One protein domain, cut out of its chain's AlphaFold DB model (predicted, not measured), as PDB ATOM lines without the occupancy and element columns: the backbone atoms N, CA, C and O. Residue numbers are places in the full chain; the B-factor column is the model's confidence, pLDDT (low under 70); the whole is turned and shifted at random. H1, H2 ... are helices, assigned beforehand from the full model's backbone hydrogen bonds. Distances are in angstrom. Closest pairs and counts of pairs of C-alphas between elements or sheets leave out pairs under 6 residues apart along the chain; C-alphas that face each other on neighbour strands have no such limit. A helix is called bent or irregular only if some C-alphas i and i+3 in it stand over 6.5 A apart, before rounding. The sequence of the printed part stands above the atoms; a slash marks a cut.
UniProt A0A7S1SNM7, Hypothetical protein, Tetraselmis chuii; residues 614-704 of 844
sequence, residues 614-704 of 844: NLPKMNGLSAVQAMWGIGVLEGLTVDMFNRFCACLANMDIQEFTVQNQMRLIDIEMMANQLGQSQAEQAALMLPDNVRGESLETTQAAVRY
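Overview. This is residues 614 to 704 of the 844 residues of the protein "Hypothetical protein" of Tetraselmis chuii (UniProt A0A7S1SNM7). H2 packs on the longest helix, H4, H3 lies loosely beside them, and H5 crosses H4 near its first end. Short H1 sits outside H3. The printed part, 91 residues with five named helices, H1 to H5, is all helix and compact, radius of gyration of the C-alphas 12.6 A, spanning 34 by 34 by 24 A.

Arrangement. Start at H4, residues 658 to 675, which touches H2, residues 620 to 632, closest at C-alphas Trp 628 and Ile 667, 5.6 A. With H3, residues 638 to 648, they form an up-and-down bundle, each running against the one before. H5, residues 688 to 704, touches H4 only just about perpendicular, 73 degrees. H1, residues 614 to 617, touches H3. Every O i to N i+4 pair is within hydrogen-bond range in H2 and H3, 11 of 14 in H4, 11 of 13 in H5.

Along the chain. Find C-alpha 658 at (216.779, 318.114, 226.854); H4 runs 26.8 A to C-alpha 675 at (237.934, 305.040, 236.814). H5 is irregular: C-alphas 689 and 692 are 7.0 A apart.

Size, cuts and confidence. The H4 to H5 link is long; residues 675 to 682 have pLDDT under 70.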
ATOM      1  N   ASN A 614     215.912 299.886 243.343       94.62
ATOM      2  CA  ASN A 614     214.728 300.374 242.638       94.62
ATOM      3  C   ASN A 614     214.988 300.793 241.186       94.62
ATOM      4  O   ASN A 614     214.007 300.974 240.467       94.62
ATOM      5  N   LEU A 615     216.243 300.895 240.731       93.94
ATOM      6  CA  LEU A 615     216.596 301.259 239.350       93.94
ATOM      7  C   LEU A 615     215.780 300.485 238.292       93.94
ATOM      8  O   LEU A 615     215.187 301.144 237.442       93.94
ATOM      9  N   PRO A 616     215.618 299.145 238.370       91.19
ATOM     10  CA  PRO A 616     214.837 298.396 237.376       91.19
ATOM     11  C   PRO A 616     213.331 298.698 237.381       91.19
ATOM     12  O   PRO A 616     212.626 298.341 236.445       91.19
ATOM     13  N   LYS A 617     212.815 299.298 238.462       90.50
ATOM     14  CA  LYS A 617     211.396 299.653 238.639       90.50
ATOM     15  C   LYS A 617     211.126 301.133 238.358       90.50
ATOM     16  O   LYS A 617     209.976 301.567 238.405       90.50
ATOM     17  N   MET A 618     212.172 301.932 238.160       92.19
ATOM     18  CA  MET A 618     212.061 303.361 237.899       92.19
ATOM     19  C   MET A 618     211.813 303.616 236.414       92.19
ATOM     20  O   MET A 618     212.402 302.969 235.556       92.19
ATOM     21  N   ASN A 619     210.997 304.626 236.110       90.50
ATOM     22  CA  ASN A 619     210.977 305.194 234.764       90.50
ATOM     23  C   ASN A 619     212.287 305.954 234.475       90.50
ATOM     24  O   ASN A 619     212.976 306.387 235.408       90.50
ATOM     25  N   GLY A 620     212.604 306.158 233.192       89.06
ATOM     26  CA  GLY A 620     213.851 306.804 232.764       89.06
ATOM     27  C   GLY A 620     214.078 308.167 233.425       89.06
ATOM     28  O   GLY A 620     215.159 308.437 233.947       89.06
ATOM     29  N   LEU A 621     213.030 308.995 233.513       90.12
ATOM     30  CA  LEU A 621     213.074 310.299 234.181       90.12
ATOM     31  C   LEU A 621     213.557 310.207 235.638       90.12
ATOM     32  O   LEU A 621     214.455 310.950 236.039       90.12
ATOM     33  N   SER A 622     212.955 309.322 236.438       94.50
ATOM     34  CA  SER A 622     213.284 309.183 237.864       94.50
ATOM     35  C   SER A 622     214.678 308.590 238.050       94.50
ATOM     36  O   SER A 622     215.418 309.053 238.917       94.50
ATOM     37  N   ALA A 623     215.054 307.619 237.212       95.44
ATOM     38  CA  ALA A 623     216.372 306.998 237.245       95.44
ATOM     39  C   ALA A 623     217.482 308.021 236.947       95.44
ATOM     40  O   ALA A 623     218.405 308.162 237.746       95.44
ATOM     41  N   VAL A 624     217.354 308.811 235.870       96.75
ATOM     42  CA  VAL A 624     218.320 309.874 235.519       96.75
ATOM     43  C   VAL A 624     218.432 310.911 236.635       96.75
ATOM     44  O   VAL A 624     219.532 311.300 237.020       96.75
ATOM     45  N   GLN A 625     217.301 311.363 237.183       95.75
ATOM     46  CA  GLN A 625     217.288 312.367 238.250       95.75
ATOM     47  C   GLN A 625     217.983 311.888 239.524       95.75
ATOM     48  O   GLN A 625     218.763 312.640 240.112       95.75
ATOM     49  N   ALA A 626     217.711 310.650 239.933       97.31
ATOM     50  CA  ALA A 626     218.307 310.058 241.118       97.31
ATOM     51  C   ALA A 626     219.798 309.761 240.918       97.31
ATOM     52  O   ALA A 626     220.600 310.100 241.784       97.31
ATOM     53  N   MET A 627     220.183 309.194 239.770       97.88
ATOM     54  CA  MET A 627     221.585 308.898 239.450       97.88
ATOM     55  C   MET A 627     222.431 310.164 239.369       97.88
ATOM     56  O   MET A 627     223.509 310.219 239.960       97.88
ATOM     57  N   TRP A 628     221.919 311.210 238.716       97.75
ATOM     58  CA  TRP A 628     222.572 312.517 238.707       97.75
ATOM     59  C   TRP A 628     222.716 313.067 240.127       97.75
ATOM     60  O   TRP A 628     223.784 313.544 240.496       97.75
ATOM     61  N   GLY A 629     221.666 312.961 240.947       97.62
ATOM     62  CA  GLY A 629     221.699 313.447 242.322       97.62
ATOM     63  C   GLY A 629     222.703 312.703 243.210       97.62
ATOM     64  O   GLY A 629     223.490 313.353 243.890       97.62
ATOM     65  N   ILE A 630     222.750 311.368 243.152       97.44
ATOM     66  CA  ILE A 630     223.771 310.572 243.853       97.44
ATOM     67  C   ILE A 630     225.181 310.937 243.378       97.44
ATOM     68  O   ILE A 630     226.085 311.054 244.201       97.44
ATOM     69  N   GLY A 631     225.373 311.160 242.075       96.06
ATOM     70  CA  GLY A 631     226.652 311.616 241.536       96.06
ATOM     71  C   GLY A 631     227.077 312.974 242.092       96.06
ATOM     72  O   GLY A 631     228.211 313.129 242.544       96.06
ATOM     73  N   VAL A 632     226.172 313.956 242.127       96.62
ATOM     74  CA  VAL A 632     226.442 315.276 242.726       96.62
ATOM     75  C   VAL A 632     226.854 315.137 244.191       96.62
ATOM     76  O   VAL A 632     227.839 315.752 244.588       96.62
ATOM     77  N   LEU A 633     226.160 314.279 244.945       95.94
ATOM     78  CA  LEU A 633     226.421 313.981 246.358       95.94
ATOM     79  C   LEU A 633     227.624 313.052 246.604       95.94
ATOM     80  O   LEU A 633     227.855 312.664 247.742       95.94
ATOM     81  N   GLU A 634     228.380 312.685 245.564       94.06
ATOM     82  CA  GLU A 634     229.592 311.849 245.663       94.06
ATOM     83  C   GLU A 634     229.333 310.418 246.160       94.06
ATOM     84  O   GLU A 634     230.223 309.757 246.687       94.06
ATOM     85  N   GLY A 635     228.119 309.902 245.949       94.50
ATOM     86  CA  GLY A 635     227.743 308.522 246.276       94.50
ATOM     87  C   GLY A 635     227.758 307.554 245.085       94.50
ATOM     88  O   GLY A 635     227.335 306.409 245.231       94.50
ATOM     89  N   LEU A 636     228.161 308.004 243.890       94.44
ATOM     90  CA  LEU A 636     228.139 307.179 242.679       94.44
ATOM     91  C   LEU A 636     229.220 306.092 242.736       94.44
ATOM     92  O   LEU A 636     230.370 306.365 243.064       94.44
ATOM     93  N   THR A 637     228.860 304.868 242.353       93.44
ATOM     94  CA  THR A 637     229.795 303.740 242.244       93.44
ATOM     95  C   THR A 637     229.760 303.131 240.844       93.44
ATOM     96  O   THR A 637     228.789 303.299 240.101       93.44
ATOM     97  N   VAL A 638     230.808 302.382 240.490       92.44
ATOM     98  CA  VAL A 638     230.899 301.695 239.190       92.44
ATOM     99  C   VAL A 638     229.776 300.659 239.019       92.44
ATOM    100  O   VAL A 638     229.162 300.598 237.958       92.44
ATOM    101  N   ASP A 639     229.433 299.893 240.066       92.25
ATOM    102  CA  ASP A 639     228.311 298.933 240.025       92.25
ATOM    103  C   ASP A 639     226.968 299.636 239.776       92.25
ATOM    104  O   ASP A 639     226.192 299.208 238.920       92.25
ATOM    105  N   MET A 640     226.723 300.765 240.453       95.38
ATOM    106  CA  MET A 640     225.521 301.573 240.226       95.38
ATOM    107  C   MET A 640     225.433 302.083 238.791       95.38
ATOM    108  O   MET A 640     224.373 301.984 238.173       95.38
ATOM    109  N   PHE A 641     226.536 302.612 238.255       95.75
ATOM    110  CA  PHE A 641     226.592 303.090 236.876       95.75
ATOM    111  C   PHE A 641     226.298 301.965 235.877       95.75
ATOM    112  O   PHE A 641     225.468 302.140 234.986       95.75
ATOM    113  N   ASN A 642     226.887 300.783 236.066       94.00
ATOM    114  CA  ASN A 642     226.658 299.630 235.193       94.00
ATOM    115  C   ASN A 642     225.198 299.150 235.233       94.00
ATOM    116  O   ASN A 642     224.600 298.885 234.188       94.00
ATOM    117  N   ARG A 643     224.582 299.088 236.421       94.75
ATOM    118  CA  ARG A 643     223.152 298.751 236.564       94.75
ATOM    119  C   ARG A 643     222.248 299.795 235.926       94.75
ATOM    120  O   ARG A 643     221.244 299.441 235.311       94.75
ATOM    121  N   PHE A 644     222.597 301.069 236.059       96.25
ATOM    122  CA  PHE A 644     221.877 302.154 235.409       96.25
ATOM    123  C   PHE A 644     221.963 302.053 233.882       96.25
ATOM    124  O   PHE A 644     220.930 302.124 233.220       96.25
ATOM    125  N   CYS A 645     223.144 301.773 233.325       95.56
ATOM    126  CA  CYS A 645     223.315 301.521 231.891       95.56
ATOM    127  C   CYS A 645     222.463 300.339 231.410       95.56
ATOM    128  O   CYS A 645     221.798 300.442 230.384       95.56
ATOM    129  N   ALA A 646     222.398 299.248 232.182       93.56
ATOM    130  CA  ALA A 646     221.531 298.114 231.858       93.56
ATOM    131  C   ALA A 646     220.036 298.494 231.823       93.56
ATOM    132  O   ALA A 646     219.289 297.951 231.012       93.56
ATOM    133  N   CYS A 647     219.596 299.440 232.662       92.81
ATOM    134  CA  CYS A 647     218.222 299.953 232.628       92.81
ATOM    135  C   CYS A 647     217.967 300.836 231.396       92.81
ATOM    136  O   CYS A 647     216.899 300.754 230.796       92.81
ATOM    137  N   LEU A 648     218.945 301.657 231.002       93.69
ATOM    138  CA  LEU A 648     218.841 302.551 229.842       93.69
ATOM    139  C   LEU A 648     218.893 301.820 228.495       93.69
ATOM    140  O   LEU A 648     218.394 302.352 227.509       93.69
ATOM    141  N   ALA A 649     219.468 300.615 228.438       91.12
ATOM    142  CA  ALA A 649     219.677 299.870 227.193       91.12
ATOM    143  C   ALA A 649     218.388 299.588 226.394       91.12
ATOM    144  O   ALA A 649     218.456 299.367 225.190       91.12
ATOM    145  N   ASN A 650     217.223 299.616 227.051       86.12
ATOM    146  CA  ASN A 650     215.917 299.374 226.427       86.12
ATOM    147  C   ASN A 650     215.027 300.628 226.350       86.12
ATOM    148  O   ASN A 650     213.837 300.500 226.078       86.12
ATOM    149  N   MET A 651     215.561 301.816 226.645       89.56
ATOM    150  CA  MET A 651     214.797 303.070 226.634       89.56
ATOM    151  C   MET A 651     215.005 303.838 225.326       89.56
ATOM    152  O   MET A 651     216.093 303.803 224.744       89.56
ATOM    153  N   ASP A 652     213.973 304.564 224.895       89.44
ATOM    154  CA  ASP A 652     214.057 305.489 223.765       89.44
ATOM    155  C   ASP A 652     214.520 306.872 224.250       89.44
ATOM    156  O   ASP A 652     214.016 307.424 225.232       89.44
ATOM    157  N   ILE A 653     215.497 307.449 223.554       90.56
ATOM    158  CA  ILE A 653     216.019 308.785 223.834       90.56
ATOM    159  C   ILE A 653     214.946 309.883 223.721       90.56
ATOM    160  O   ILE A 653     215.013 310.883 224.446       90.56
ATOM    161  N   GLN A 654     213.917 309.674 222.892       89.50
ATOM    162  CA  GLN A 654     212.794 310.601 222.718       89.50
ATOM    163  C   GLN A 654     211.913 310.722 223.974       89.50
ATOM    164  O   GLN A 654     211.180 311.699 224.131       89.50
ATOM    165  N   GLU A 655     212.020 309.784 224.921       87.44
ATOM    166  CA  GLU A 655     211.346 309.875 226.223       87.44
ATOM    167  C   GLU A 655     212.001 310.903 227.164       87.44
ATOM    168  O   GLU A 655     211.414 311.301 228.179       87.44
ATOM    169  N   PHE A 656     213.225 311.350 226.862       92.12
ATOM    170  CA  PHE A 656     213.983 312.251 227.723       92.12
ATOM    171  C   PHE A 656     213.913 313.698 227.247       92.12
ATOM    172  O   PHE A 656     214.268 314.047 226.127       92.12
ATOM    173  N   THR A 657     213.570 314.592 228.174       93.06
ATOM    174  CA  THR A 657     213.714 316.034 227.950       93.06
ATOM    175  C   THR A 657     215.182 316.420 227.757       93.06
ATOM    176  O   THR A 657     216.073 315.805 228.350       93.06
ATOM    177  N   VAL A 658     215.435 317.525 227.047       91.56
ATOM    178  CA  VAL A 658     216.779 318.114 226.854       91.56
ATOM    179  C   VAL A 658     217.567 318.209 228.167       91.56
ATOM    180  O   VAL A 658     218.743 317.864 228.229       91.56
ATOM    181  N   GLN A 659     216.918 318.621 229.263       91.06
ATOM    182  CA  GLN A 659     217.579 318.723 230.566       91.06
ATOM    183  C   GLN A 659     218.066 317.366 231.093       91.06
ATOM    184  O   GLN A 659     219.111 317.306 231.740       91.06
ATOM    185  N   ASN A 660     217.318 316.287 230.862       93.81
ATOM    186  CA  ASN A 660     217.727 314.952 231.291       93.81
ATOM    187  C   ASN A 660     218.739 314.322 230.333       93.81
ATOM    188  O   ASN A 660     219.632 313.635 230.813       93.81
ATOM    189  N   GLN A 661     218.674 314.630 229.035       95.00
ATOM    190  CA  GLN A 661     219.735 314.279 228.088       95.00
ATOM    191  C   GLN A 661     221.082 314.889 228.517       95.00
ATOM    192  O   GLN A 661     222.089 314.195 228.605       95.00
ATOM    193  N   MET A 662     221.096 316.161 228.930       93.50
ATOM    194  CA  MET A 662     222.310 316.777 229.489       93.50
ATOM    195  C   MET A 662     222.772 316.110 230.794       93.50
ATOM    196  O   MET A 662     223.967 315.933 231.016       93.50
ATOM    197  N   ARG A 663     221.837 315.707 231.667       95.75
ATOM    198  CA  ARG A 663     222.176 314.994 232.911       95.75
ATOM    199  C   ARG A 663     222.777 313.617 232.665       95.75
ATOM    200  O   ARG A 663     223.573 313.181 233.487       95.75
ATOM    201  N   LEU A 664     222.404 312.933 231.584       96.75
ATOM    202  CA  LEU A 664     223.042 311.677 231.192       96.75
ATOM    203  C   LEU A 664     224.541 311.900 230.966       96.75
ATOM    204  O   LEU A 664     225.358 311.206 231.566       96.75
ATOM    205  N   ILE A 665     224.906 312.934 230.206       95.69
ATOM    206  CA  ILE A 665     226.314 313.277 229.970       95.69
ATOM    207  C   ILE A 665     227.020 313.709 231.263       95.69
ATOM    208  O   ILE A 665     228.139 313.267 231.512       95.69
ATOM    209  N   ASP A 666     226.359 314.471 232.140       94.88
ATOM    210  CA  ASP A 666     226.897 314.766 233.477       94.88
ATOM    211  C   ASP A 666     227.194 313.472 234.273       94.88
ATOM    212  O   ASP A 666     228.233 313.374 234.927       94.88
ATOM    213  N   ILE A 667     226.303 312.469 234.227       96.25
ATOM    214  CA  ILE A 667     226.487 311.169 234.899       96.25
ATOM    215  C   ILE A 667     227.679 310.409 234.306       96.25
ATOM    216  O   ILE A 667     228.491 309.893 235.071       96.25
ATOM    217  N   GLU A 668     227.815 310.364 232.978       94.62
ATOM    218  CA  GLU A 668     228.974 309.758 232.301       94.62
ATOM    219  C   GLU A 668     230.285 310.439 232.730       94.62
ATOM    220  O   GLU A 668     231.261 309.771 233.075       94.62
ATOM    221  N   MET A 669     230.306 311.773 232.784       91.75
ATOM    222  CA  MET A 669     231.480 312.539 233.213       91.75
ATOM    223  C   MET A 669     231.838 312.264 234.679       91.75
ATOM    224  O   MET A 669     233.013 312.092 234.991       91.75
ATOM    225  N   MET A 670     230.848 312.166 235.574       93.19
ATOM    226  CA  MET A 670     231.067 311.778 236.974       93.19
ATOM    227  C   MET A 670     231.563 310.334 237.109       93.19
ATOM    228  O   MET A 670     232.458 310.072 237.908       93.19
ATOM    229  N   ALA A 671     231.020 309.397 236.329       92.38
ATOM    230  CA  ALA A 671     231.439 308.000 236.361       92.38
ATOM    231  C   ALA A 671     232.909 307.845 235.947       92.38
ATOM    232  O   ALA A 671     233.671 307.158 236.626       92.38
ATOM    233  N   ASN A 672     233.344 308.551 234.902       88.44
ATOM    234  CA  ASN A 672     234.734 308.511 234.442       88.44
ATOM    235  C   ASN A 672     235.749 309.013 235.489       88.44
ATOM    236  O   ASN A 672     236.896 308.570 235.482       88.44
ATOM    237  N   GLN A 673     235.336 309.849 236.449       85.38
ATOM    238  CA  GLN A 673     236.197 310.252 237.573       85.38
ATOM    239  C   GLN A 673     236.512 309.092 238.528       85.38
ATOM    240  O   GLN A 673     237.567 309.089 239.163       85.38
ATOM    241  N   LEU A 674     235.624 308.096 238.626       83.38
ATOM    242  CA  LEU A 674     235.835 306.911 239.460       83.38
ATOM    243  C   LEU A 674     236.944 306.021 238.876       83.38
ATOM    244  O   LEU A 674     237.780 305.511 239.623       83.38
ATOM    245  N   GLY A 675     236.979 305.884 237.545       64.88
ATOM    246  CA  GLY A 675     237.934 305.040 236.814       64.88
ATOM    247  C   GLY A 675     239.363 305.593 236.770       64.88
ATOM    248  O   GLY A 675     240.316 304.823 236.782       64.88
ATOM    249  N   GLN A 676     239.546 306.917 236.832       62.56
ATOM    250  CA  GLN A 676     240.874 307.563 236.831       62.56
ATOM    251  C   GLN A 676     241.749 307.219 238.050       62.56
ATOM    252  O   GLN A 676     242.945 307.503 238.057       62.56
ATOM    253  N   SER A 677     241.172 306.608 239.088       55.16
ATOM    254  CA  SER A 677     241.913 306.168 240.277       55.16
ATOM    255  C   SER A 677     242.654 304.837 240.062       55.16
ATOM    256  O   SER A 677     243.444 304.436 240.915       55.16
ATOM    257  N   GLN A 678     242.418 304.147 238.939       50.97
ATOM    258  CA  GLN A 678     243.065 302.887 238.564       50.97
ATOM    259  C   GLN A 678     243.502 302.975 237.095       50.97
ATOM    260  O   GLN A 678     242.666 302.952 236.199       50.97
ATOM    261  N   ALA A 679     244.810 303.081 236.847       50.91
ATOM    262  CA  ALA A 679     245.417 303.468 235.565       50.91
ATOM    263  C   ALA A 679     245.136 302.556 234.337       50.91
ATOM    264  O   ALA A 679     245.700 302.793 233.274       50.91
ATOM    265  N   GLU A 680     244.270 301.543 234.444       53.66
ATOM    266  CA  GLU A 680     244.009 300.544 233.393       53.66
ATOM    267  C   GLU A 680     242.512 300.261 233.127       53.66
ATOM    268  O   GLU A 680     242.188 299.371 232.342       53.66
ATOM    269  N   GLN A 681     241.567 300.989 233.740       59.88
ATOM    270  CA  GLN A 681     240.137 300.773 233.460       59.88
ATOM    271  C   GLN A 681     239.672 301.505 232.194       59.88
ATOM    272  O   GLN A 681     239.932 302.693 232.007       59.88
ATOM    273  N   ALA A 682     238.946 300.784 231.331       66.69
ATOM    274  CA  ALA A 682     238.272 301.354 230.169       66.69
ATOM    275  C   ALA A 682     237.299 302.471 230.589       66.69
ATOM    276  O   ALA A 682     236.673 302.387 231.648       66.69
ATOM    277  N   ALA A 683     237.164 303.497 229.744       80.00
ATOM    278  CA  ALA A 683     236.235 304.599 229.978       80.00
ATOM    279  C   ALA A 683     234.812 304.071 230.224       80.00
ATOM    280  O   ALA A 683     234.318 303.207 229.495       80.00
ATOM    281  N   LEU A 684     234.156 304.603 231.254       89.38
ATOM    282  CA  LEU A 684     232.774 304.284 231.583       89.38
ATOM    283  C   LEU A 684     231.860 305.107 230.677       89.38
ATOM    284  O   LEU A 684     231.873 306.336 230.721       89.38
ATOM    285  N   MET A 685     231.087 304.418 229.843       92.19
ATOM    286  CA  MET A 685     230.297 305.020 228.768       92.19
ATOM    287  C   MET A 685     228.836 304.606 228.888       92.19
ATOM    288  O   MET A 685     228.529 303.474 229.265       92.19
ATOM    289  N   LEU A 686     227.936 305.528 228.560       95.56
ATOM    290  CA  LEU A 686     226.515 305.231 228.443       95.56
ATOM    291  C   LEU A 686     226.218 304.337 227.225       95.56
ATOM    292  O   LEU A 686     226.981 304.349 226.258       95.56
ATOM    293  N   PRO A 687     225.082 303.617 227.227       95.62
ATOM    294  CA  PRO A 687     224.622 302.852 226.070       95.62
ATOM    295  C   PRO A 687     224.410 303.714 224.817       95.62
ATOM    296  O   PRO A 687     223.868 304.821 224.895       95.62
ATOM    297  N   ASP A 688     224.769 303.178 223.648       93.62
ATOM    298  CA  ASP A 688     224.733 303.901 222.368       93.62
ATOM    299  C   ASP A 688     223.340 304.436 222.001       93.62
ATOM    300  O   ASP A 688     223.238 305.514 221.415       93.62
ATOM    301  N   ASN A 689     222.266 303.736 222.398       93.62
ATOM    302  CA  ASN A 689     220.880 304.127 222.113       93.62
ATOM    303  C   ASN A 689     220.478 305.473 222.737       93.62
ATOM    304  O   ASN A 689     219.585 306.132 222.217       93.62
ATOM    305  N   VAL A 690     221.132 305.898 223.823       95.25
ATOM    306  CA  VAL A 690     220.865 307.195 224.473       95.25
ATOM    307  C   VAL A 690     222.047 308.155 224.398       95.25
ATOM    308  O   VAL A 690     221.860 309.370 224.494       95.25
ATOM    309  N   ARG A 691     223.270 307.638 224.240       95.25
ATOM    310  CA  ARG A 691     224.496 308.429 224.363       95.25
ATOM    311  C   ARG A 691     224.688 309.421 223.220       95.25
ATOM    312  O   ARG A 691     225.006 310.574 223.495       95.25
ATOM    313  N   GLY A 692     224.521 308.983 221.968       94.44
ATOM    314  CA  GLY A 692     224.835 309.791 220.782       94.44
ATOM    315  C   GLY A 692     224.070 311.115 220.753       94.44
ATOM    316  O   GLY A 692     224.673 312.184 220.817       94.44
ATOM    317  N   GLU A 693     222.739 311.038 220.769       94.75
ATOM    318  CA  GLU A 693     221.871 312.221 220.779       94.75
ATOM    319  C   GLU A 693     222.018 313.034 222.077       94.75
ATOM    320  O   GLU A 693     222.067 314.260 222.020       94.75
ATOM    321  N   SER A 694     222.211 312.402 223.246       95.94
ATOM    322  CA  SER A 694     222.469 313.151 224.490       95.94
ATOM    323  C   SER A 694     223.751 313.987 224.425       95.94
ATOM    324  O   SER A 694     223.793 315.116 224.930       95.94
ATOM    325  N   LEU A 695     224.803 313.444 223.806       95.50
ATOM    326  CA  LEU A 695     226.077 314.129 223.621       95.50
ATOM    327  C   LEU A 695     225.929 315.286 222.633       95.50
ATOM    328  O   LEU A 695     226.347 316.401 222.947       95.50
ATOM    329  N   GLU A 696     225.288 315.049 221.490       94.38
ATOM    330  CA  GLU A 696     225.007 316.089 220.497       94.38
ATOM    331  C   GLU A 696     224.163 317.220 221.086       94.38
ATOM    332  O   GLU A 696     224.542 318.386 220.970       94.38
ATOM    333  N   THR A 697     223.081 316.898 221.800       94.00
ATOM    334  CA  THR A 697     222.237 317.870 222.506       94.00
ATOM    335  C   THR A 697     223.049 318.697 223.498       94.00
ATOM    336  O   THR A 697     222.913 319.922 223.554       94.00
ATOM    337  N   THR A 698     223.934 318.058 224.267       93.12
ATOM    338  CA  THR A 698     224.784 318.747 225.248       93.12
ATOM    339  C   THR A 698     225.784 319.681 224.566       93.12
ATOM    340  O   THR A 698     225.900 320.848 224.949       93.12
ATOM    341  N   GLN A 699     226.462 319.212 223.518       93.50
ATOM    342  CA  GLN A 699     227.421 320.007 222.749       93.50
ATOM    343  C   GLN A 699     226.745 321.164 222.003       93.50
ATOM    344  O   GLN A 699     227.271 322.278 221.965       93.50
ATOM    345  N   ALA A 700     225.557 320.937 221.442       91.12
ATOM    346  CA  ALA A 700     224.755 321.970 220.801       91.12
ATOM    347  C   ALA A 700     224.307 323.028 221.817       91.12
ATOM    348  O   ALA A 700     224.466 324.224 221.562       91.12
ATOM    349  N   ALA A 701     223.828 322.614 222.995       88.38
ATOM    350  CA  ALA A 701     223.479 323.531 224.074       88.38
ATOM    351  C   ALA A 701     224.689 324.374 224.514       88.38
ATOM    352  O   ALA A 701     224.547 325.566 224.758       88.38
ATOM    353  N   VAL A 702     225.890 323.800 224.563       86.69
ATOM    354  CA  VAL A 702     227.124 324.534 224.885       86.69
ATOM    355  C   VAL A 702     227.513 325.539 223.797       86.69
ATOM    356  O   VAL A 702     227.874 326.671 224.118       86.69
ATOM    357  N   ARG A 703     227.423 325.157 222.517       84.44
ATOM    358  CA  ARG A 703     227.819 326.008 221.382       84.44
ATOM    359  C   ARG A 703     226.848 327.159 221.132       84.44
ATOM    360  O   ARG A 703     227.285 328.282 220.903       84.44
ATOM    361  N   TYR A 704     225.546 326.882 221.162       80.19
ATOM    362  CA  TYR A 704     224.525 327.824 220.695       80.19
ATOM    363  C   TYR A 704     223.827 328.593 221.813       80.19
ATOM    364  O   TYR A 704     223.243 329.642 221.551       80.19
TER     365      TYR A 704